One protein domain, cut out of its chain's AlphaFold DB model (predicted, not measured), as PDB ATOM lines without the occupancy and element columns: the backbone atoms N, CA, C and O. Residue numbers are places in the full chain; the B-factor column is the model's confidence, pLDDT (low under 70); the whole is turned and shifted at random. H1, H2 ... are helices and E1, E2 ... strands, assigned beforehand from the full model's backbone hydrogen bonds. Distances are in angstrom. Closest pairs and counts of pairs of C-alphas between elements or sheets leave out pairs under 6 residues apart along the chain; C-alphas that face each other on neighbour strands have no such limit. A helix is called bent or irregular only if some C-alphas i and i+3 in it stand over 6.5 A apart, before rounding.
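AT A GLANCE: This is residues 24 to 185 of the 185 residues of an uncharacterized protein of Urbifossiella limnaea (UniProt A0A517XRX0). A single long, twisted sheet of six antiparallel strands has two helices, H1 and H2, side by side over one of its faces, and the sheet curls round H1; no named helix covers the other face. The sheet's order is E1 - E2 - E6 - E5 - E4 - E3, and E3, E4, E5 and E6 form a meander, each strand the antiparallel neighbour of the one before. The printed part has 162 residues, with two named helices and six named strands in the order H1 E1 E2 H2 E3 E4 E5 E6, in the mixed class of helices and strands and in two layers, helices on one face of a sheet. The whole is compact, with a radius of gyration of the C-alphas of 16.1 A, yet elongated in outline, with spans of 56 by 29 by 26 A.

HOW THE PARTS SIT: H1, residues 33 to 52, is on the sheet. E1, residues 58 to 70, is an edge strand and makes a hairpin with E2, residues 73 to 84; N 61 and O 81 are 2.8 A apart, within hydrogen-bond range. The closest C-alphas of H1 and E2 are those of Val 35 and Gln 74, 6.6 A apart. H2, residues 94 to 112, is on the same face of the sheet as H1. The two helices touch at Ala 49 and Val 100, whose C-alphas are 5.1 A apart, and run opposite ways at a shallow tilt of 31 degrees. E3, residues 117 to 123, is the other edge strand and makes a hairpin with E4, residues 142 to 150, where N 118 and O 149 are within range at 2.8 A. E4 makes a hairpin with E5, residues 155 to 165, with N 146 and O 159 at 2.8 A. H2 lies over E5 and E4 at a height of 8.0 A over the sheet, and it runs along the strands, at 7 degrees to E4 on the local plane. E5 makes a hairpin with E6, residues 173 to 184, with N 160 and O 178 at 2.8 A. E6 is also the antiparallel neighbour of E2, with N 76 and O 177 at 2.8 A. E1 and E3 are apart. Of the O i to N i+4 pairs, 12 of 16 in H1 and 13 of 15 in H2 are within hydrogen-bond range.

IN THESE COORDINATES: H1 begins at C-alpha 33 at (-48.652, 25.807, -33.111) and is 28.7 A long; it is irregular, with C-alphas 37 and 40 7.1 A apart, and has a kink of 39 degrees near residue 40. E1 spans 36.5 A and E2 36.4 A. H2, from C-alpha 94 at (-19.739, 38.680, -24.574), is 27.0 A long; it is neither bent nor irregular, but only just: C-alphas 95 and 98 are 6.1 A apart. E3 spans 17.6 A, E4 24.3 A, E5 33.0 A and E6 35.3 A, ending at C-alpha 184 at (-42.345, 12.242, -37.945).

THE WHOLE: The two C-alphas farthest apart are those of Asp 86 and Arg 185, at 57.7 A. The C-alphas of the first and last printed residues, Leu 24 and Arg 185, are 8.5 A apart. The printed part has no cut. The link from E3 to E4, residues 124 to 141, is long. The mean pLDDT of the printed part of this model is 76.2; 50 residues are under 70, among them residues 24 to 32 and 114 to 142.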
ATOM      1  N   LEU A  24     -41.982  15.478 -43.451       64.50
ATOM      2  CA  LEU A  24     -42.475  16.586 -44.265       64.50
ATOM      3  C   LEU A  24     -42.730  17.793 -43.352       64.50
ATOM      4  O   LEU A  24     -43.131  17.594 -42.200       64.50
ATOM      5  N   PRO A  25     -42.514  19.029 -43.833       65.19
ATOM      6  CA  PRO A  25     -42.925  20.203 -43.082       65.19
ATOM      7  C   PRO A  25     -44.446  20.149 -42.870       65.19
ATOM      8  O   PRO A  25     -45.174  19.758 -43.791       65.19
ATOM      9  N   PRO A  26     -44.947  20.534 -41.689       64.81
ATOM     10  CA  PRO A  26     -46.378  20.627 -41.464       64.81
ATOM     11  C   PRO A  26     -46.993  21.648 -42.426       64.81
ATOM     12  O   PRO A  26     -46.645  22.822 -42.399       64.81
ATOM     13  N   THR A  27     -47.897  21.209 -43.304       64.25
ATOM     14  CA  THR A  27     -48.556  22.085 -44.291       64.25
ATOM     15  C   THR A  27     -49.830  22.747 -43.766       64.25
ATOM     16  O   THR A  27     -50.283  23.731 -44.349       64.25
ATOM     17  N   ASP A  28     -50.393  22.245 -42.665       63.75
ATOM     18  CA  ASP A  28     -51.563  22.820 -41.995       63.75
ATOM     19  C   ASP A  28     -51.135  23.845 -40.932       63.75
ATOM     20  O   ASP A  28     -50.221  23.608 -40.141       63.75
ATOM     21  N   ARG A  29     -51.839  24.980 -40.868       59.09
ATOM     22  CA  ARG A  29     -51.675  26.007 -39.832       59.09
ATOM     23  C   ARG A  29     -51.903  25.452 -38.419       59.09
ATOM     24  O   ARG A  29     -51.225  25.897 -37.498       59.09
ATOM     25  N   HIS A  30     -52.773  24.454 -38.248       60.47
ATOM     26  CA  HIS A  30     -52.986  23.754 -36.969       60.47
ATOM     27  C   HIS A  30     -51.764  22.939 -36.520       60.47
ATOM     28  O   HIS A  30     -51.623  22.595 -35.344       60.47
ATOM     29  N   ASN A  31     -50.836  22.695 -37.447       60.84
ATOM     30  CA  ASN A  31     -49.580  22.016 -37.184       60.84
ATOM     31  C   ASN A  31     -48.414  22.985 -36.954       60.84
ATOM     32  O   ASN A  31     -47.348  22.522 -36.568       60.84
ATOM     33  N   ARG A  32     -48.643  24.305 -37.088       69.62
ATOM     34  CA  ARG A  32     -47.674  25.383 -36.809       69.62
ATOM     35  C   ARG A  32     -47.884  26.052 -35.446       69.62
ATOM     36  O   ARG A  32     -47.776  27.275 -35.315       69.62
ATOM     37  N   VAL A  33     -48.275  25.276 -34.434       73.19
ATOM     38  CA  VAL A  33     -48.652  25.807 -33.111       73.19
ATOM     39  C   VAL A  33     -47.457  26.428 -32.403       73.19
ATOM     40  O   VAL A  33     -47.607  27.507 -31.836       73.19
ATOM     41  N   VAL A  34     -46.270  25.817 -32.478       76.94
ATOM     42  CA  VAL A  34     -45.100  26.363 -31.785       76.94
ATOM     43  C   VAL A  34     -44.573  27.595 -32.499       76.94
ATOM     44  O   VAL A  34     -44.324  28.608 -31.850       76.94
ATOM     45  N   VAL A  35     -44.483  27.573 -33.831       79.06
ATOM     46  CA  VAL A  35     -44.105  28.773 -34.595       79.06
ATOM     47  C   VAL A  35     -45.057  29.938 -34.301       79.06
ATOM     48  O   VAL A  35     -44.603  31.056 -34.063       79.06
ATOM     49  N   THR A  36     -46.365  29.671 -34.244       79.56
ATOM     50  CA  THR A  36     -47.379  30.687 -33.920       79.56
ATOM     51  C   THR A  36     -47.248  31.183 -32.475       79.56
ATOM     52  O   THR A  36     -47.325  32.383 -32.225       79.56
ATOM     53  N   ALA A  37     -47.005  30.286 -31.514       82.81
ATOM     54  CA  ALA A  37     -46.789  30.656 -30.115       82.81
ATOM     55  C   ALA A  37     -45.543  31.542 -29.939       82.81
ATOM     56  O   ALA A  37     -45.529  32.450 -29.107       82.81
ATOM     57  N   LEU A  38     -44.506  31.317 -30.749       87.06
ATOM     58  CA  LEU A  38     -43.246  32.054 -30.690       87.06
ATOM     59  C   LEU A  38     -43.283  33.407 -31.413       87.06
ATOM     60  O   LEU A  38     -42.488  34.280 -31.067       87.06
ATOM     61  N   GLU A  39     -44.216  33.619 -32.348       85.56
ATOM     62  CA  GLU A  39     -44.258  34.790 -33.237       85.56
ATOM     63  C   GLU A  39     -44.204  36.131 -32.492       85.56
ATOM     64  O   GLU A  39     -43.475  37.039 -32.891       85.56
ATOM     65  N   SER A  40     -44.933  36.245 -31.379       85.69
ATOM     66  CA  SER A  40     -44.914  37.448 -30.536       85.69
ATOM     67  C   SER A  40     -43.992  37.333 -29.321       85.69
ATOM     68  O   SER A  40     -43.555  38.353 -28.785       85.69
ATOM     69  N   VAL A  41     -43.685  36.112 -28.878       90.62
ATOM     70  CA  VAL A  41     -42.893  35.867 -27.668       90.62
ATOM     71  C   VAL A  41     -41.420  36.132 -27.927       90.62
ATOM     72  O   VAL A  41     -40.788  36.839 -27.144       90.62
ATOM     73  N   VAL A  42     -40.880  35.610 -29.029       90.62
ATOM     74  CA  VAL A  42     -39.451  35.711 -29.337       90.62
ATOM     75  C   VAL A  42     -39.013  37.170 -29.491       90.62
ATOM     76  O   VAL A  42     -38.107  37.571 -28.759       90.62
ATOM     77  N   PRO A  43     -39.655  38.010 -30.330       90.81
ATOM     78  CA  PRO A  43     -39.232  39.402 -30.461       90.81
ATOM     79  C   PRO A  43     -39.298  40.177 -29.142       90.81
ATOM     80  O   PRO A  43     -38.366  40.902 -28.798       90.81
ATOM     81  N   ARG A  44     -40.363  39.970 -28.355       92.06
ATOM     82  CA  ARG A  44     -40.528  40.623 -27.049       92.06
ATOM     83  C   ARG A  44     -39.464  40.190 -26.048       92.06
ATOM     84  O   ARG A  44     -38.931  41.036 -25.336       92.06
ATOM     85  N   ALA A  45     -39.156  38.896 -25.993       93.44
ATOM     86  CA  ALA A  45     -38.138  38.359 -25.100       93.44
ATOM     87  C   ALA A  45     -36.749  38.901 -25.451       93.44
ATOM     88  O   ALA A  45     -36.018  39.313 -24.557       93.44
ATOM     89  N   VAL A  46     -36.414  38.965 -26.743       92.19
ATOM     90  CA  VAL A  46     -35.149  39.543 -27.215       92.19
ATOM     91  C   VAL A  46     -35.054  41.021 -26.849       92.19
ATOM     92  O   VAL A  46     -34.059  41.439 -26.262       92.19
ATOM     93  N   GLU A  47     -36.085  41.818 -27.138       92.56
ATOM     94  CA  GLU A  47     -36.078  43.239 -26.787       92.56
ATOM     95  C   GLU A  47     -35.939  43.476 -25.280       92.56
ATOM     96  O   GLU A  47     -35.156  44.328 -24.860       92.56
ATOM     97  N   ALA A  48     -36.695  42.737 -24.464       93.88
ATOM     98  CA  ALA A  48     -36.636  42.851 -23.013       93.88
ATOM     99  C   ALA A  48     -35.253  42.461 -22.476       93.88
ATOM    100  O   ALA A  48     -34.673  43.202 -21.685       93.88
ATOM    101  N   ALA A  49     -34.700  41.344 -22.954       92.38
ATOM    102  CA  ALA A  49     -33.395  40.852 -22.535       92.38
ATOM    103  C   ALA A  49     -32.257  41.804 -22.930       92.38
ATOM    104  O   ALA A  49     -31.349  42.038 -22.137       92.38
ATOM    105  N   MET A  50     -32.313  42.397 -24.126       91.50
ATOM    106  CA  MET A  50     -31.323  43.389 -24.547       91.50
ATOM    107  C   MET A  50     -31.467  44.691 -23.748       91.50
ATOM    108  O   MET A  50     -30.478  45.237 -23.278       91.50
ATOM    109  N   ARG A  51     -32.687  45.169 -23.481       92.62
ATOM    110  CA  ARG A  51     -32.866  46.336 -22.595       92.62
ATOM    111  C   ARG A  51     -32.294  46.095 -21.191       92.62
ATOM    112  O   ARG A  51     -31.661  46.996 -20.656       92.62
ATOM    113  N   ASP A  52     -32.474  44.902 -20.624       91.44
ATOM    114  CA  ASP A  52     -31.900  44.523 -19.320       91.44
ATOM    115  C   ASP A  52     -30.365  44.419 -19.348       91.44
ATOM    116  O   ASP A  52     -29.687  44.764 -18.383       91.44
ATOM    117  N   ALA A  53     -29.801  43.977 -20.474       87.69
ATOM    118  CA  ALA A  53     -28.360  43.844 -20.672       87.69
ATOM    119  C   ALA A  53     -27.652  45.160 -21.053       87.69
ATOM    120  O   ALA A  53     -26.446  45.143 -21.326       87.69
ATOM    121  N   ALA A  54     -28.381  46.281 -21.101       88.81
ATOM    122  CA  ALA A  54     -27.849  47.565 -21.530       88.81
ATOM    123  C   ALA A  54     -26.727  48.058 -20.601       88.81
ATOM    124  O   ALA A  54     -26.932  48.153 -19.386       88.81
ATOM    125  N   PRO A  55     -25.554  48.432 -21.144       86.75
ATOM    126  CA  PRO A  55     -24.536  49.109 -20.357       86.75
ATOM    127  C   PRO A  55     -25.086  50.409 -19.734       86.75
ATOM    128  O   PRO A  55     -25.875  51.111 -20.382       86.75
ATOM    129  N   PRO A  56     -24.673  50.774 -18.508       87.50
ATOM    130  CA  PRO A  56     -25.108  52.013 -17.868       87.50
ATOM    131  C   PRO A  56     -24.843  53.244 -18.741       87.50
ATOM    132  O   PRO A  56     -23.774  53.378 -19.334       87.50
ATOM    133  N   GLY A  57     -25.811  54.161 -18.804       88.88
ATOM    134  CA  GLY A  57     -25.685  55.394 -19.590       88.88
ATOM    135  C   GLY A  57     -25.834  55.206 -21.103       88.88
ATOM    136  O   GLY A  57     -25.489  56.112 -21.860       88.88
ATOM    137  N   THR A  58     -26.352  54.060 -21.552       91.88
ATOM    138  CA  THR A  58     -26.621  53.797 -22.970       91.88
ATOM    139  C   THR A  58     -28.107  53.606 -23.254       91.88
ATOM    140  O   THR A  58     -28.893  53.276 -22.367       91.88
ATOM    141  N   THR A  59     -28.497  53.813 -24.511       91.44
ATOM    142  CA  THR A  59     -29.828  53.486 -25.031       91.44
ATOM    143  C   THR A  59     -29.700  52.427 -26.129       91.44
ATOM    144  O   THR A  59     -28.860  52.589 -27.019       91.44
ATOM    145  N   PRO A  60     -30.502  51.348 -26.102       91.88
ATOM    146  CA  PRO A  60     -30.513  50.365 -27.176       91.88
ATOM    147  C   PRO A  60     -31.264  50.883 -28.407       91.88
ATOM    148  O   PRO A  60     -32.411  51.323 -28.323       91.88
ATOM    149  N   GLU A  61     -30.640  50.753 -29.569       92.00
ATOM    150  CA  GLU A  61     -31.246  50.933 -30.883       92.00
ATOM    151  C   GLU A  61     -31.523  49.567 -31.510       92.00
ATOM    152  O   GLU A  61     -30.595  48.798 -31.766       92.00
ATOM    153  N   PHE A  62     -32.793  49.288 -31.801       91.25
ATOM    154  CA  PHE A  62     -33.235  48.054 -32.448       91.25
ATOM    155  C   PHE A  62     -33.421  48.274 -33.951       91.25
ATOM    156  O   PHE A  62     -34.015  49.269 -34.377       91.25
ATOM    157  N   ARG A  63     -32.931  47.343 -34.769       88.69
ATOM    158  CA  ARG A  63     -33.066  47.342 -36.230       88.69
ATOM    159  C   ARG A  63     -33.321  45.942 -36.758       88.69
ATOM    160  O   ARG A  63     -33.089  44.945 -36.083       88.69
ATOM    161  N   GLY A  64     -33.759  45.888 -38.016       68.81
ATOM    162  CA  GLY A  64     -33.775  44.647 -38.780       68.81
ATOM    163  C   GLY A  64     -34.684  43.573 -38.196       68.81
ATOM    164  O   GLY A  64     -34.376  42.407 -38.403       68.81
ATOM    165  N   GLN A  65     -35.763  43.950 -37.488       73.88
ATOM    166  CA  GLN A  65     -36.769  42.998 -37.018       73.88
ATOM    167  C   GLN A  65     -37.396  42.311 -38.234       73.88
ATOM    168  O   GLN A  65     -38.300  42.837 -38.883       73.88
ATOM    169  N   GLY A  66     -36.836  41.159 -38.572       67.06
ATOM    170  CA  GLY A  66     -37.192  40.363 -39.730       67.06
ATOM    171  C   GLY A  66     -37.784  39.049 -39.265       67.06
ATOM    172  O   GLY A  66     -37.243  38.406 -38.368       67.06
ATOM    173  N   CYS A  67     -38.896  38.669 -39.883       71.94
ATOM    174  CA  CYS A  67     -39.493  37.354 -39.743       71.94
ATOM    175  C   CYS A  67     -39.485  36.724 -41.137       71.94
ATOM    176  O   CYS A  67     -40.217  37.170 -42.020       71.94
ATOM    177  N   VAL A  68     -38.608  35.752 -41.366       68.50
ATOM    178  CA  VAL A  68     -38.474  35.062 -42.657       68.50
ATOM    179  C   VAL A  68     -38.595  33.574 -42.421       68.50
ATOM    180  O   VAL A  68     -38.131  33.064 -41.410       68.50
ATOM    181  N   GLY A  69     -39.278  32.870 -43.311       65.81
ATOM    182  CA  GLY A  69     -39.553  31.470 -43.057       65.81
ATOM    183  C   GLY A  69     -40.281  30.775 -44.188       65.81
ATOM    184  O   GLY A  69     -40.951  31.403 -45.008       65.81
ATOM    185  N   SER A  70     -40.135  29.458 -44.206       66.31
ATOM    186  CA  SER A  70     -40.905  28.548 -45.044       66.31
ATOM    187  C   SER A  70     -41.927  27.794 -44.187       66.31
ATOM    188  O   SER A  70     -42.025  27.982 -42.976       66.31
ATOM    189  N   THR A  71     -42.708  26.909 -44.802       65.56
ATOM    190  CA  THR A  71     -43.800  26.187 -44.133       65.56
ATOM    191  C   THR A  71     -43.353  25.396 -42.890       65.56
ATOM    192  O   THR A  71     -44.153  25.218 -41.979       65.56
ATOM    193  N   GLY A  72     -42.081  24.983 -42.808       67.44
ATOM    194  CA  GLY A  72     -41.523  24.251 -41.661       67.44
ATOM    195  C   GLY A  72     -40.428  24.984 -40.888       67.44
ATOM    196  O   GLY A  72     -39.856  24.394 -39.981       67.44
ATOM    197  N   GLU A  73     -40.101  26.229 -41.231       81.94
ATOM    198  CA  GLU A  73     -39.026  26.976 -40.570       81.94
ATOM    199  C   GLU A  73     -39.403  28.445 -40.441       81.94
ATOM    200  O   GLU A  73     -39.841  29.054 -41.411       81.94
ATOM    201  N   GLN A  74     -39.222  29.012 -39.255       86.81
ATOM    202  CA  GLN A  74     -39.436  30.421 -38.983       86.81
ATOM    203  C   GLN A  74     -38.211  30.994 -38.290       86.81
ATOM    204  O   GLN A  74     -37.777  30.493 -37.259       86.81
ATOM    205  N   GLU A  75     -37.681  32.070 -38.849       89.31
ATOM    206  CA  GLU A  75     -36.527  32.781 -38.335       89.31
ATOM    207  C   GLU A  75     -36.925  34.194 -37.909       89.31
ATOM    208  O   GLU A  75     -37.546  34.932 -38.676       89.31
ATOM    209  N   TRP A  76     -36.519  34.564 -36.695       90.75
ATOM    210  CA  TRP A  76     -36.567  35.922 -36.168       90.75
ATOM    211  C   TRP A  76     -35.147  36.460 -36.035       90.75
ATOM    212  O   TRP A  76     -34.315  35.859 -35.351       90.75
ATOM    213  N   GLN A  77     -34.885  37.614 -36.646       92.00
ATOM    214  CA  GLN A  77     -33.629  38.349 -36.501       92.00
ATOM    215  C   GLN A  77     -33.903  39.722 -35.899       92.00
ATOM    216  O   GLN A  77     -34.819  40.413 -36.343       92.00
ATOM    217  N   ILE A  78     -33.109  40.120 -34.906       91.38
ATOM    218  CA  ILE A  78     -33.124  41.473 -34.342       91.38
ATOM    219  C   ILE A  78     -31.677  41.930 -34.180       91.38
ATOM    220  O   ILE A  78     -30.879  41.282 -33.502       91.38
ATOM    221  N   ASP A  79     -31.348  43.055 -34.805       91.31
ATOM    222  CA  ASP A  79     -30.059  43.718 -34.660       91.31
ATOM    223  C   ASP A  79     -30.168  44.801 -33.577       91.31
ATOM    224  O   ASP A  79     -31.063  45.643 -33.618       91.31
ATOM    225  N   VAL A  80     -29.244  44.805 -32.620       91.44
ATOM    226  CA  VAL A  80     -29.165  45.787 -31.533       91.44
ATOM    227  C   VAL A  80     -27.798  46.437 -31.477       91.44
ATOM    228  O   VAL A  80     -26.774  45.768 -31.569       91.44
ATOM    229  N   ARG A  81     -27.785  47.744 -31.239       91.50
ATOM    230  CA  ARG A  81     -26.592  48.500 -30.859       91.50
ATOM    231  C   ARG A  81     -26.904  49.355 -29.640       91.50
ATOM    232  O   ARG A  81     -28.007  49.877 -29.544       91.50
ATOM    233  N   TYR A  82     -25.940  49.542 -28.746       91.75
ATOM    234  CA  TYR A  82     -26.071  50.495 -27.645       91.75
ATOM    235  C   TYR A  82     -25.390  51.801 -28.013       91.75
ATOM    236  O   TYR A  82     -24.299  51.800 -28.582       91.75
ATOM    237  N   VAL A  83     -26.049  52.912 -27.708       92.38
ATOM    238  CA  VAL A  83     -25.543  54.252 -27.998       92.38
ATOM    239  C   VAL A  83     -25.435  55.027 -26.694       92.38
ATOM    240  O   VAL A  83     -26.402  55.097 -25.934       92.38
ATOM    241  N   GLY A  84     -24.248  55.561 -26.414       91.00
ATOM    242  CA  GLY A  84     -23.998  56.434 -25.275       91.00
ATOM    243  C   GLY A  84     -24.719  57.773 -25.417       91.00
ATOM    244  O   GLY A  84     -25.171  58.156 -26.497       91.00
ATOM    245  N   THR A  85     -24.804  58.529 -24.326       87.62
ATOM    246  CA  THR A  85     -25.426  59.867 -24.326       87.62
ATOM    247  C   THR A  85     -24.734  60.870 -25.254       87.62
ATOM    248  O   THR A  85     -25.332  61.875 -25.625       87.62
ATOM    249  N   ASP A  86     -23.481  60.611 -25.624       89.25
ATOM    250  CA  ASP A  86     -22.676  61.392 -26.566       89.25
ATOM    251  C   ASP A  86     -22.824  60.932 -28.032       89.25
ATOM    252  O   ASP A  86     -22.178  61.480 -28.925       89.25
ATOM    253  N   GLY A  87     -23.673  59.932 -28.295       83.81
ATOM    254  CA  GLY A  87     -23.895  59.366 -29.625       83.81
ATOM    255  C   GLY A  87     -22.878  58.296 -30.039       83.81
ATOM    256  O   GLY A  87     -22.962  57.786 -31.160       83.81
ATOM    257  N   THR A  88     -21.927  57.931 -29.173       87.50
ATOM    258  CA  THR A  88     -20.935  56.890 -29.480       87.50
ATOM    259  C   THR A  88     -21.531  55.489 -29.370       87.50
ATOM    260  O   THR A  88     -22.382  55.213 -28.525       87.50
ATOM    261  N   ALA A  89     -21.103  54.581 -30.250       84.75
ATOM    262  CA  ALA A  89     -21.516  53.184 -30.183       84.75
ATOM    263  C   ALA A  89     -20.759  52.462 -29.061       84.75
ATOM    264  O   ALA A  89     -19.530  52.498 -29.015       84.75
ATOM    265  N   VAL A  90     -21.499  51.765 -28.205       85.88
ATOM    266  CA  VAL A  90     -20.966  50.947 -27.117       85.88
ATOM    267  C   VAL A  90     -21.167  49.478 -27.471       85.88
ATOM    268  O   VAL A  90     -22.273  49.046 -27.807       85.88
ATOM    269  N   LEU A  91     -20.076  48.715 -27.431       73.25
ATOM    270  CA  LEU A  91     -20.111  47.278 -27.675       73.25
ATOM    271  C   LEU A  91     -20.660  46.547 -26.451       73.25
ATOM    272  O   LEU A  91     -20.406  46.927 -25.310       73.25
ATOM    273  N   VAL A  92     -21.403  45.478 -26.712       71.56
ATOM    274  CA  VAL A  92     -21.858  44.553 -25.675       71.56
ATOM    275  C   VAL A  92     -20.715  43.621 -25.338       71.56
ATOM    276  O   VAL A  92     -20.107  43.053 -26.242       71.56
ATOM    277  N   GLU A  93     -20.445  43.437 -24.052       73.44
ATOM    278  CA  GLU A  93     -19.527  42.392 -23.628       73.44
ATOM    279  C   GLU A  93     -20.135  41.009 -23.873       73.44
ATOM    280  O   GLU A  93     -21.304  40.764 -23.564       73.44
ATOM    281  N   ASP A  94     -19.318  40.066 -24.342       72.00
ATOM    282  CA  ASP A  94     -19.739  38.680 -24.574       72.00
ATOM    283  C   ASP A  94     -20.337  38.025 -23.310       72.00
ATOM    284  O   ASP A  94     -21.191  37.138 -23.392       72.00
ATOM    285  N   SER A  95     -19.951  38.504 -22.122       70.25
ATOM    286  CA  SER A  95     -20.495  38.090 -20.821       70.25
ATOM    287  C   SER A  95     -22.014  38.314 -20.703       70.25
ATOM    288  O   SER A  95     -22.708  37.548 -20.028       70.25
ATOM    289  N   HIS A  96     -22.563  39.318 -21.394       78.31
ATOM    290  CA  HIS A  96     -23.995  39.623 -21.395       78.31
ATOM    291  C   HIS A  96     -24.786  38.718 -22.346       78.31
ATOM    292  O   HIS A  96     -25.969  38.465 -22.109       78.31
ATOM    293  N   PHE A  97     -24.147  38.166 -23.382       82.56
ATOM    294  CA  PHE A  97     -24.804  37.292 -24.357       82.56
ATOM    295  C   PHE A  97     -25.373  36.025 -23.720       82.56
ATOM    296  O   PHE A  97     -26.491  35.625 -24.039       82.56
ATOM    297  N   ALA A  98     -24.667  35.440 -22.753       80.56
ATOM    298  CA  ALA A  98     -25.156  34.302 -21.978       80.56
ATOM    299  C   ALA A  98     -26.485  34.609 -21.256       80.56
ATOM    300  O   ALA A  98     -27.446  33.837 -21.335       80.56
ATOM    301  N   ARG A  99     -26.576  35.772 -20.596       81.88
ATOM    302  CA  ARG A  99     -27.798  36.213 -19.904       81.88
ATOM    303  C   ARG A  99     -28.941  36.468 -20.879       81.88
ATOM    304  O   ARG A  99     -30.045  35.974 -20.652       81.88
ATOM    305  N   VAL A 100     -28.665  37.174 -21.977       87.44
ATOM    306  CA  VAL A 100     -29.657  37.455 -23.024       87.44
ATOM    307  C   VAL A 100     -30.242  36.155 -23.565       87.44
ATOM    308  O   VAL A 100     -31.458  35.978 -23.594       87.44
ATOM    309  N   MET A 101     -29.385  35.201 -23.922       88.75
ATOM    310  CA  MET A 101     -29.831  33.942 -24.512       88.75
ATOM    311  C   MET A 101     -30.514  33.019 -23.507       88.75
ATOM    312  O   MET A 101     -31.402  32.269 -23.902       88.75
ATOM    313  N   THR A 102     -30.186  33.116 -22.215       86.50
ATOM    314  CA  THR A 102     -30.948  32.445 -21.149       86.50
ATOM    315  C   THR A 102     -32.378  32.970 -21.086       86.50
ATOM    316  O   THR A 102     -33.316  32.179 -21.126       86.50
ATOM    317  N   ALA A 103     -32.561  34.293 -21.070       89.81
ATOM    318  CA  ALA A 103     -33.890  34.900 -21.023       89.81
ATOM    319  C   ALA A 103     -34.733  34.551 -22.262       89.81
ATOM    320  O   ALA A 103     -35.908  34.199 -22.143       89.81
ATOM    321  N   VAL A 104     -34.125  34.584 -23.453       91.56
ATOM    322  CA  VAL A 104     -34.793  34.210 -24.711       91.56
ATOM    323  C   VAL A 104     -35.163  32.726 -24.722       91.56
ATOM    324  O   VAL A 104     -36.289  32.382 -25.084       91.56
ATOM    325  N   ARG A 105     -34.253  31.844 -24.287       89.69
ATOM    326  CA  ARG A 105     -34.513  30.405 -24.153       89.69
ATOM    327  C   ARG A 105     -35.678  30.143 -23.209       89.69
ATOM    328  O   ARG A 105     -36.569  29.374 -23.549       89.69
ATOM    329  N   ASP A 106     -35.676  30.764 -22.035       89.38
ATOM    330  CA  ASP A 106     -36.692  30.519 -21.016       89.38
ATOM    331  C   ASP A 106     -38.066  31.006 -21.494       89.38
ATOM    332  O   ASP A 106     -39.052  30.279 -21.356       89.38
ATOM    333  N   ALA A 107     -38.132  32.165 -22.158       90.19
ATOM    334  CA  ALA A 107     -39.358  32.649 -22.789       90.19
ATOM    335  C   ALA A 107     -39.862  31.699 -23.888       90.19
ATOM    336  O   ALA A 107     -41.043  31.343 -23.903       90.19
ATOM    337  N   ALA A 108     -38.970  31.234 -24.771       88.25
ATOM    338  CA  ALA A 108     -39.314  30.264 -25.807       88.25
ATOM    339  C   ALA A 108     -39.801  28.941 -25.199       88.25
ATOM    340  O   ALA A 108     -40.820  28.410 -25.619       88.25
ATOM    341  N   TRP A 109     -39.138  28.441 -24.157       85.88
ATOM    342  CA  TRP A 109     -39.533  27.230 -23.439       85.88
ATOM    343  C   TRP A 109     -40.938  27.336 -22.836       85.88
ATOM    344  O   TRP A 109     -41.727  26.397 -22.935       85.88
ATOM    345  N   HIS A 110     -41.275  28.480 -22.238       85.88
ATOM    346  CA  HIS A 110     -42.605  28.705 -21.665       85.88
ATOM    347  C   HIS A 110     -43.678  28.801 -22.753       85.88
ATOM    348  O   HIS A 110     -44.770  28.272 -22.570       85.88
ATOM    349  N   ALA A 111     -43.359  29.409 -23.897       84.44
ATOM    350  CA  ALA A 111     -44.259  29.470 -25.046       84.44
ATOM    351  C   ALA A 111     -44.421  28.124 -25.766       84.44
ATOM    352  O   ALA A 111     -45.470  27.860 -26.339       84.44
ATOM    353  N   VAL A 112     -43.403  27.263 -25.732       79.31
ATOM    354  CA  VAL A 112     -43.471  25.901 -26.277       79.31
ATOM    355  C   VAL A 112     -44.343  25.009 -25.397       79.31
ATOM    356  O   VAL A 112     -45.009  24.138 -25.932       79.31
ATOM    357  N   LYS A 113     -44.406  25.235 -24.078       74.50
ATOM    358  CA  LYS A 113     -45.300  24.520 -23.145       74.50
ATOM    359  C   LYS A 113     -46.771  24.968 -23.241       74.50
ATOM    360  O   LYS A 113     -47.433  25.179 -22.228       74.50
ATOM    361  N   VAL A 114     -47.279  25.134 -24.456       67.00
ATOM    362  CA  VAL A 114     -48.714  25.291 -24.731       67.00
ATOM    363  C   VAL A 114     -49.391  23.918 -24.793       67.00
ATOM    364  O   VAL A 114     -48.723  22.901 -24.991       67.00
ATOM    365  N   ASP A 115     -50.713  23.882 -24.598       57.53
ATOM    366  CA  ASP A 115     -51.500  22.643 -24.531       57.53
ATOM    367  C   ASP A 115     -51.165  21.670 -25.680       57.53
ATOM    368  O   ASP A 115     -51.269  22.007 -26.860       57.53
ATOM    369  N   GLY A 116     -50.757  20.446 -25.323       59.28
ATOM    370  CA  GLY A 116     -50.445  19.360 -26.265       59.28
ATOM    371  C   GLY A 116     -48.986  19.264 -26.737       59.28
ATOM    372  O   GLY A 116     -48.649  18.330 -27.469       59.28
ATOM    373  N   VAL A 117     -48.102  20.173 -26.311       63.06
ATOM    374  CA  VAL A 117     -46.675  20.163 -26.671       63.06
ATOM    375  C   VAL A 117     -45.814  19.796 -25.463       63.06
ATOM    376  O   VAL A 117     -45.855  20.444 -24.418       63.06
ATOM    377  N   GLU A 118     -44.978  18.773 -25.614       63.06
ATOM    378  CA  GLU A 118     -44.006  18.381 -24.602       63.06
ATOM    379  C   GLU A 118     -42.596  18.752 -25.036       63.06
ATOM    380  O   GLU A 118     -42.091  18.308 -26.067       63.06
ATOM    381  N   ALA A 119     -41.926  19.558 -24.220       59.91
ATOM    382  CA  ALA A 119     -40.513  19.815 -24.413       59.91
ATOM    383  C   ALA A 119     -39.707  18.568 -24.004       59.91
ATOM    384  O   ALA A 119     -39.798  18.105 -22.866       59.91
ATOM    385  N   VAL A 120     -38.941  18.017 -24.947       59.69
ATOM    386  CA  VAL A 120     -38.216  16.740 -24.803       59.69
ATOM    387  C   VAL A 120     -36.837  16.963 -24.182       59.69
ATOM    388  O   VAL A 120     -36.317  16.097 -23.483       59.69
ATOM    389  N   GLY A 121     -36.255  18.148 -24.382       57.59
ATOM    390  CA  GLY A 121     -34.983  18.518 -23.779       57.59
ATOM    391  C   GLY A 121     -34.509  19.911 -24.178       57.59
ATOM    392  O   GLY A 121     -34.970  20.498 -25.156       57.59
ATOM    393  N   SER A 122     -33.560  20.432 -23.406       47.62
ATOM    394  CA  SER A 122     -32.774  21.618 -23.743       47.62
ATOM    395  C   SER A 122     -31.309  21.204 -23.767       47.62
ATOM    396  O   SER A 122     -30.803  20.689 -22.770       47.62
ATOM    397  N   ALA A 123     -30.624  21.435 -24.883       51.56
ATOM    398  CA  ALA A 123     -29.180  21.281 -24.995       51.56
ATOM    399  C   ALA A 123     -28.524  22.666 -25.088       51.56
ATOM    400  O   ALA A 123     -29.058  23.582 -25.711       51.56
ATOM    401  N   GLY A 124     -27.361  22.818 -24.447       48.69
ATOM    402  CA  GLY A 124     -26.728  24.118 -24.238       48.69
ATOM    403  C   GLY A 124     -27.307  24.821 -23.010       48.69
ATOM    404  O   GLY A 124     -28.473  25.213 -22.968       48.69
ATOM    405  N   SER A 125     -26.487  24.955 -21.972       41.50
ATOM    406  CA  SER A 125     -26.720  25.955 -20.931       41.50
ATOM    407  C   SER A 125     -25.975  27.198 -21.389       41.50
ATOM    408  O   SER A 125     -24.816  27.008 -21.728       41.50
ATOM    409  N   PRO A 126     -26.545  28.414 -21.433       48.75
ATOM    410  CA  PRO A 126     -25.806  29.617 -21.812       48.75
ATOM    411  C   PRO A 126     -24.756  29.954 -20.739       48.75
ATOM    412  O   PRO A 126     -24.916  30.867 -19.940       48.75
ATOM    413  N   SER A 127     -23.694  29.160 -20.636       38.22
ATOM    414  CA  SER A 127     -22.476  29.538 -19.938       38.22
ATOM    415  C   SER A 127     -21.592  30.303 -20.919       38.22
ATOM    416  O   SER A 127     -21.716  30.140 -22.136       38.22
ATOM    417  N   SER A 128     -20.667  31.110 -20.405       40.59
ATOM    418  CA  SER A 128     -19.597  31.707 -21.219       40.59
ATOM    419  C   SER A 128     -18.851  30.657 -22.059       40.59
ATOM    420  O   SER A 128     -18.400  30.961 -23.157       40.59
ATOM    421  N   ASP A 129     -18.806  29.405 -21.589       36.44
ATOM    422  CA  ASP A 129     -18.211  28.268 -22.298       36.44
ATOM    423  C   ASP A 129     -19.131  27.662 -23.373       36.44
ATOM    424  O   ASP A 129     -18.645  27.054 -24.324       36.44
ATOM    425  N   ALA A 130     -20.452  27.833 -23.283       36.53
ATOM    426  CA  ALA A 130     -21.421  27.297 -24.244       36.53
ATOM    427  C   ALA A 130     -21.598  28.146 -25.507       36.53
ATOM    428  O   ALA A 130     -22.128  27.642 -26.496       36.53
ATOM    429  N   LEU A 131     -21.023  29.355 -25.538       42.69
ATOM    430  CA  LEU A 131     -20.662  30.024 -26.794       42.69
ATOM    431  C   LEU A 131     -19.690  29.164 -27.644       42.69
ATOM    432  O   LEU A 131     -19.466  29.463 -28.814       42.69
ATOM    433  N   SER A 132     -19.161  28.055 -27.097       39.38
ATOM    434  CA  SER A 132     -18.383  27.035 -27.813       39.38
ATOM    435  C   SER A 132     -19.196  25.879 -28.401       39.38
ATOM    436  O   SER A 132     -18.587  24.936 -28.920       39.38
ATOM    437  N   LEU A 133     -20.536  25.915 -28.416       41.38
ATOM    438  CA  LEU A 133     -21.264  25.109 -29.397       41.38
ATOM    439  C   LEU A 133     -20.943  25.702 -30.776       41.38
ATOM    440  O   LEU A 133     -21.700  26.494 -31.340       41.38
ATOM    441  N   LYS A 134     -19.797  25.291 -31.341       40.94
ATOM    442  CA  LYS A 134     -19.574  25.260 -32.783       40.94
ATOM    443  C   LYS A 134     -20.653  24.345 -33.336       40.94
ATOM    444  O   LYS A 134     -20.428  23.155 -33.562       40.94
ATOM    445  N   GLY A 135     -21.850  24.897 -33.511       38.78
ATOM    446  CA  GLY A 135     -22.868  24.294 -34.332       38.78
ATOM    447  C   GLY A 135     -22.187  24.029 -35.661       38.78
ATOM    448  O   GLY A 135     -21.786  24.964 -36.353       38.78
ATOM    449  N   LYS A 136     -22.025  22.750 -36.006       38.38
ATOM    450  CA  LYS A 136     -21.472  22.266 -37.282       38.38
ATOM    451  C   LYS A 136     -22.226  22.794 -38.521       38.38
ATOM    452  O   LYS A 136     -21.951  22.343 -39.624       38.38
ATOM    453  N   HIS A 137     -23.169  23.720 -38.349       46.06
ATOM    454  CA  HIS A 137     -24.212  24.028 -39.306       46.06
ATOM    455  C   HIS A 137     -24.302  25.496 -39.741       46.06
ATOM    456  O   HIS A 137     -24.837  25.708 -40.819       46.06
ATOM    457  N   TRP A 138     -23.772  26.495 -39.010       43.03
ATOM    458  CA  TRP A 138     -24.145  27.897 -39.321       43.03
ATOM    459  C   TRP A 138     -23.077  28.989 -39.156       43.03
ATOM    460  O   TRP A 138     -23.390  30.157 -39.352       43.03
ATOM    461  N   GLY A 139     -21.824  28.664 -38.821       45.34
ATOM    462  CA  GLY A 139     -20.736  29.661 -38.764       45.34
ATOM    463  C   GLY A 139     -20.823  30.699 -37.629       45.34
ATOM    464  O   GLY A 139     -19.868  31.445 -37.434       45.34
ATOM    465  N   GLU A 140     -21.908  30.706 -36.851       54.34
ATOM    466  CA  GLU A 140     -22.129  31.535 -35.658       54.34
ATOM    467  C   GLU A 140     -22.175  30.662 -34.388       54.34
ATOM    468  O   GLU A 140     -22.603  29.503 -34.460       54.34
ATOM    469  N   PRO A 141     -21.752  31.182 -33.219       60.00
ATOM    470  CA  PRO A 141     -21.863  30.464 -31.953       60.00
ATOM    471  C   PRO A 141     -23.340  30.234 -31.592       60.00
ATOM    472  O   PRO A 141     -24.131  31.173 -31.477       60.00
ATOM    473  N   VAL A 142     -23.723  28.965 -31.431       62.22
ATOM    474  CA  VAL A 142     -25.074  28.578 -30.997       62.22
ATOM    475  C   VAL A 142     -25.146  28.706 -29.481       62.22
ATOM    476  O   VAL A 142     -24.325  28.127 -28.782       62.22
ATOM    477  N   ALA A 143     -26.128  29.440 -28.961       72.19
ATOM    478  CA  ALA A 143     -26.252  29.685 -27.526       72.19
ATOM    479  C   ALA A 143     -27.203  28.701 -26.827       72.19
ATOM    480  O   ALA A 143     -26.985  28.359 -25.665       72.19
ATOM    481  N   PHE A 144     -28.249  28.232 -27.516       78.69
ATOM    482  CA  PHE A 144     -29.136  27.183 -27.006       78.69
ATOM    483  C   PHE A 144     -29.844  26.418 -28.128       78.69
ATOM    484  O   PHE A 144     -30.030  26.937 -29.232       78.69
ATOM    485  N   VAL A 145     -30.299  25.210 -27.790       80.69
ATOM    486  CA  VAL A 145     -31.198  24.381 -28.596       80.69
ATOM    487  C   VAL A 145     -32.315  23.831 -27.706       80.69
ATOM    488  O   VAL A 145     -32.046  23.157 -26.711       80.69
ATOM    489  N   LEU A 146     -33.571  24.084 -28.070       81.62
ATOM    490  CA  LEU A 146     -34.758  23.494 -27.446       81.62
ATOM    491  C   LEU A 146     -35.370  22.467 -28.388       81.62
ATOM    492  O   LEU A 146     -35.700  22.812 -29.515       81.62
ATOM    493  N   GLN A 147     -35.569  21.237 -27.928       81.56
ATOM    494  CA  GLN A 147     -36.257  20.197 -28.694       81.56
ATOM    495  C   GLN A 147     -37.627  19.921 -28.082       81.56
ATOM    496  O   GLN A 147     -37.758  19.790 -26.861       81.56
ATOM    497  N   TYR A 148     -38.649  19.803 -28.923       78.25
ATOM    498  CA  TYR A 148     -40.012  19.516 -28.490       78.25
ATOM    499  C   TYR A 148     -40.702  18.500 -29.397       78.25
ATOM    500  O   TYR A 148     -40.328  18.291 -30.552       78.25
ATOM    501  N   PHE A 149     -41.719  17.859 -28.833       77.25
ATOM    502  CA  PHE A 149     -42.542  16.857 -29.482       77.25
ATOM    503  C   PHE A 149     -44.015  17.083 -29.155       77.25
ATOM    504  O   PHE A 149     -44.386  17.376 -28.019       77.25
ATOM    505  N   ARG A 150     -44.867  16.898 -30.157       73.81
ATOM    506  CA  ARG A 150     -46.321  16.918 -30.032       73.81
ATOM    507  C   ARG A 150     -46.865  15.504 -30.161       73.81
ATOM    508  O   ARG A 150     -46.847  14.923 -31.249       73.81
ATOM    509  N   ARG A 151     -47.339  14.957 -29.036       65.12
ATOM    510  CA  ARG A 151     -47.829  13.570 -28.932       65.12
ATOM    511  C   ARG A 151     -49.062  13.301 -29.793       65.12
ATOM    512  O   ARG A 151     -49.238  12.180 -30.249       65.12
ATOM    513  N   ASP A 152     -49.896  14.313 -30.000       66.81
ATOM    514  CA  ASP A 152     -51.168  14.229 -30.717       66.81
ATOM    515  C   ASP A 152     -51.008  14.139 -32.243       66.81
ATOM    516  O   ASP A 152     -51.902  13.630 -32.915       66.81
ATOM    517  N   MET A 153     -49.882  14.600 -32.799       62.16
ATOM    518  CA  MET A 153     -49.738  14.762 -34.255       62.16
ATOM    519  C   MET A 153     -48.418  14.265 -34.838       62.16
ATOM    520  O   MET A 153     -48.138  14.528 -36.006       62.16
ATOM    521  N   ALA A 154     -47.598  13.570 -34.042       72.25
ATOM    522  CA  ALA A 154     -46.275  13.118 -34.462       72.25
ATOM    523  C   ALA A 154     -45.446  14.274 -35.066       72.25
ATOM    524  O   ALA A 154     -44.820  14.127 -36.108       72.25
ATOM    525  N   VAL A 155     -45.482  15.461 -34.449       70.12
ATOM    526  CA  VAL A 155     -44.673  16.615 -34.879       70.12
ATOM    527  C   VAL A 155     -43.499  16.762 -33.925       70.12
ATOM    528  O   VAL A 155     -43.679  16.791 -32.708       70.12
ATOM    529  N   GLN A 156     -42.300  16.861 -34.479       80.06
ATOM    530  CA  GLN A 156     -41.088  17.227 -33.761       80.06
ATOM    531  C   GLN A 156     -40.636  18.607 -34.205       80.06
ATOM    532  O   GLN A 156     -40.889  19.030 -35.335       80.06
ATOM    533  N   GLY A 157     -39.938  19.299 -33.321       81.25
ATOM    534  CA  GLY A 157     -39.339  20.560 -33.682       81.25
ATOM    535  C   GLY A 157     -38.177  20.957 -32.800       81.25
ATOM    536  O   GLY A 157     -37.891  20.356 -31.761       81.25
ATOM    537  N   GLU A 158     -37.499  21.991 -33.268       85.62
ATOM    538  CA  GLU A 158     -36.317  22.559 -32.649       85.62
ATOM    539  C   GLU A 158     -36.443  24.081 -32.617       85.62
ATOM    540  O   GLU A 158     -36.924  24.679 -33.577       85.62
ATOM    541  N   VAL A 159     -36.008  24.710 -31.527       86.75
ATOM    542  CA  VAL A 159     -35.776  26.154 -31.451       86.75
ATOM    543  C   VAL A 159     -34.303  26.386 -31.162       86.75
ATOM    544  O   VAL A 159     -33.804  25.986 -30.111       86.75
ATOM    545  N   VAL A 160     -33.612  27.048 -32.079       87.81
ATOM    546  CA  VAL A 160     -32.189  27.365 -31.974       87.81
ATOM    547  C   VAL A 160     -32.029  28.857 -31.774       87.81
ATOM    548  O   VAL A 160     -32.560  29.642 -32.555       87.81
ATOM    549  N   GLY A 161     -31.279  29.253 -30.751       89.12
ATOM    550  CA  GLY A 161     -30.900  30.644 -30.531       89.12
ATOM    551  C   GLY A 161     -29.409  30.867 -30.763       89.12
ATOM    552  O   GLY A 161     -28.584  30.123 -30.228       89.12
ATOM    553  N   SER A 162     -29.053  31.929 -31.484       88.25
ATOM    554  CA  SER A 162     -27.684  32.445 -31.578       88.25
ATOM    555  C   SER A 162     -27.622  33.948 -31.309       88.25
ATOM    556  O   SER A 162     -28.606  34.679 -31.450       88.25
ATOM    557  N   VAL A 163     -26.443  34.405 -30.897       87.12
ATOM    558  CA  VAL A 163     -26.133  35.821 -30.695       87.12
ATOM    559  C   VAL A 163     -24.686  36.086 -31.086       87.12
ATOM    560  O   VAL A 163     -23.805  35.272 -30.814       87.12
ATOM    561  N   GLY A 164     -24.436  37.213 -31.743       84.69
ATOM    562  CA  GLY A 164     -23.091  37.612 -32.142       84.69
ATOM    563  C   GLY A 164     -23.084  38.895 -32.969       84.69
ATOM    564  O   GLY A 164     -24.119  39.545 -33.098       84.69
ATOM    565  N   PRO A 165     -21.937  39.297 -33.534       84.62
ATOM    566  CA  PRO A 165     -21.863  40.456 -34.420       84.62
ATOM    567  C   PRO A 165     -22.787  40.310 -35.637       84.62
ATOM    568  O   PRO A 165     -22.867  39.243 -36.244       84.62
ATOM    569  N   SER A 166     -23.472  41.387 -36.017       85.75
ATOM    570  CA  SER A 166     -24.371  41.395 -37.169       85.75
ATOM    571  C   SER A 166     -23.572  41.387 -38.480       85.75
ATOM    572  O   SER A 166     -22.781  42.305 -38.716       85.75
ATOM    573  N   PRO A 167     -23.785  40.407 -39.380       83.00
ATOM    574  CA  PRO A 167     -23.043  40.326 -40.639       83.00
ATOM    575  C   PRO A 167     -23.467  41.395 -41.655       83.00
ATOM    576  O   PRO A 167     -22.701  41.714 -42.561       83.00
ATOM    577  N   SER A 168     -24.676  41.955 -41.527       83.69
ATOM    578  CA  SER A 168     -25.205  42.958 -42.462       83.69
ATOM    579  C   SER A 168     -25.258  44.375 -41.889       83.69
ATOM    580  O   SER A 168     -25.537  45.310 -42.635       83.69
ATOM    581  N   GLN A 169     -25.021  44.552 -40.585       84.88
ATOM    582  CA  GLN A 169     -25.051  45.855 -39.916       84.88
ATOM    583  C   GLN A 169     -23.803  46.033 -39.034       84.88
ATOM    584  O   GLN A 169     -23.813  45.651 -37.864       84.88
ATOM    585  N   PRO A 170     -22.711  46.617 -39.561       84.38
ATOM    586  CA  PRO A 170     -21.499  46.846 -38.780       84.38
ATOM    587  C   PRO A 170     -21.778  47.626 -37.486       84.38
ATOM    588  O   PRO A 170     -22.470  48.644 -37.500       84.38
ATOM    589  N   GLY A 171     -21.234  47.146 -36.365       83.56
ATOM    590  CA  GLY A 171     -21.439  47.746 -35.040       83.56
ATOM    591  C   GLY A 171     -22.756  47.368 -34.351       83.56
ATOM    592  O   GLY A 171     -23.033  47.899 -33.280       83.56
ATOM    593  N   PHE A 172     -23.552  46.470 -34.937       88.94
ATOM    594  CA  PHE A 172     -24.710  45.858 -34.285       88.94
ATOM    595  C   PHE A 172     -24.386  44.428 -33.844       88.94
ATOM    596  O   PHE A 172     -23.621  43.714 -34.492       88.94
ATOM    597  N   THR A 173     -25.024  43.997 -32.765       88.31
ATOM    598  CA  THR A 173     -25.149  42.604 -32.343       88.31
ATOM    599  C   THR A 173     -26.461  42.052 -32.889       88.31
ATOM    600  O   THR A 173     -27.517  42.634 -32.658       88.31
ATOM    601  N   ARG A 174     -26.419  40.918 -33.578       90.31
ATOM    602  CA  ARG A 174     -27.600  40.173 -34.001       90.31
ATOM    603  C   ARG A 174     -27.965  39.131 -32.958       90.31
ATOM    604  O   ARG A 174     -27.126  38.315 -32.588       90.31
ATOM    605  N   VAL A 175     -29.231  39.117 -32.559       90.56
ATOM    606  CA  VAL A 175     -29.869  37.961 -31.927       90.56
ATOM    607  C   VAL A 175     -30.736  37.285 -32.980       90.56
ATOM    608  O   VAL A 175     -31.545  37.943 -33.641       90.56
ATOM    609  N   LYS A 176     -30.550  35.979 -33.154       91.31
ATOM    610  CA  LYS A 176     -31.288  35.163 -34.115       91.31
ATOM    611  C   LYS A 176     -31.921  33.985 -33.398       91.31
ATOM    612  O   LYS A 176     -31.266  33.300 -32.616       91.31
ATOM    613  N   VAL A 177     -33.191  33.740 -33.685       90.56
ATOM    614  CA  VAL A 177     -33.918  32.568 -33.203       90.56
ATOM    615  C   VAL A 177     -34.572  31.891 -34.392       90.56
ATOM    616  O   VAL A 177     -35.273  32.542 -35.160       90.56
ATOM    617  N   ILE A 178     -34.349  30.591 -34.541       88.44
ATOM    618  CA  ILE A 178     -34.917  29.776 -35.612       88.44
ATOM    619  C   ILE A 178     -35.766  28.693 -34.967       88.44
ATOM    620  O   ILE A 178     -35.251  27.905 -34.180       88.44
ATOM    621  N   ALA A 179     -37.049  28.640 -35.301       87.38
ATOM    622  CA  ALA A 179     -37.922  27.522 -34.985       87.38
ATOM    623  C   ALA A 179     -38.124  26.662 -36.234       87.38
ATOM    624  O   ALA A 179     -38.490  27.172 -37.289       87.38
ATOM    625  N   THR A 180     -37.933  25.355 -36.114       84.31
ATOM    626  CA  THR A 180     -38.243  24.388 -37.169       84.31
ATOM    627  C   THR A 180     -39.250  23.362 -36.651       84.31
ATOM    628  O   THR A 180     -39.078  22.854 -35.547       84.31
ATOM    629  N   GLU A 181     -40.254  23.019 -37.460       81.94
ATOM    630  CA  GLU A 181     -41.214  21.930 -37.223       81.94
ATOM    631  C   GLU A 181     -41.188  20.919 -38.383       81.94
ATOM    632  O   GLU A 181     -41.097  21.292 -39.556       81.94
ATOM    633  N   TRP A 182     -41.299  19.626 -38.072       78.38
ATOM    634  CA  TRP A 182     -41.429  18.542 -39.051       78.38
ATOM    635  C   TRP A 182     -42.298  17.398 -38.515       78.38
ATOM    636  O   TRP A 182     -42.249  17.054 -37.335       78.38
ATOM    637  N   CYS A 183     -43.087  16.770 -39.389       74.56
ATOM    638  CA  CYS A 183     -43.882  15.594 -39.032       74.56
ATOM    639  C   CYS A 183     -43.013  14.331 -39.072       74.56
ATOM    640  O   CYS A 183     -42.467  14.001 -40.123       74.56
ATOM    641  N   THR A 184     -42.918  13.590 -37.975       68.31
ATOM    642  CA  THR A 184     -42.345  12.242 -37.945       68.31
ATOM    643  C   THR A 184     -43.337  11.243 -38.532       68.31
ATOM    644  O   THR A 184     -44.511  11.262 -38.167       68.31
ATOM    645  N   ARG A 185     -42.872  10.407 -39.466       59.28
ATOM    646  CA  ARG A 185     -43.663   9.304 -40.033       59.28
ATOM    647  C   ARG A 185     -43.837   8.156 -39.051       59.28
ATOM    648  O   ARG A 185     -42.891   7.925 -38.267       59.28
TER     649      ARG A 185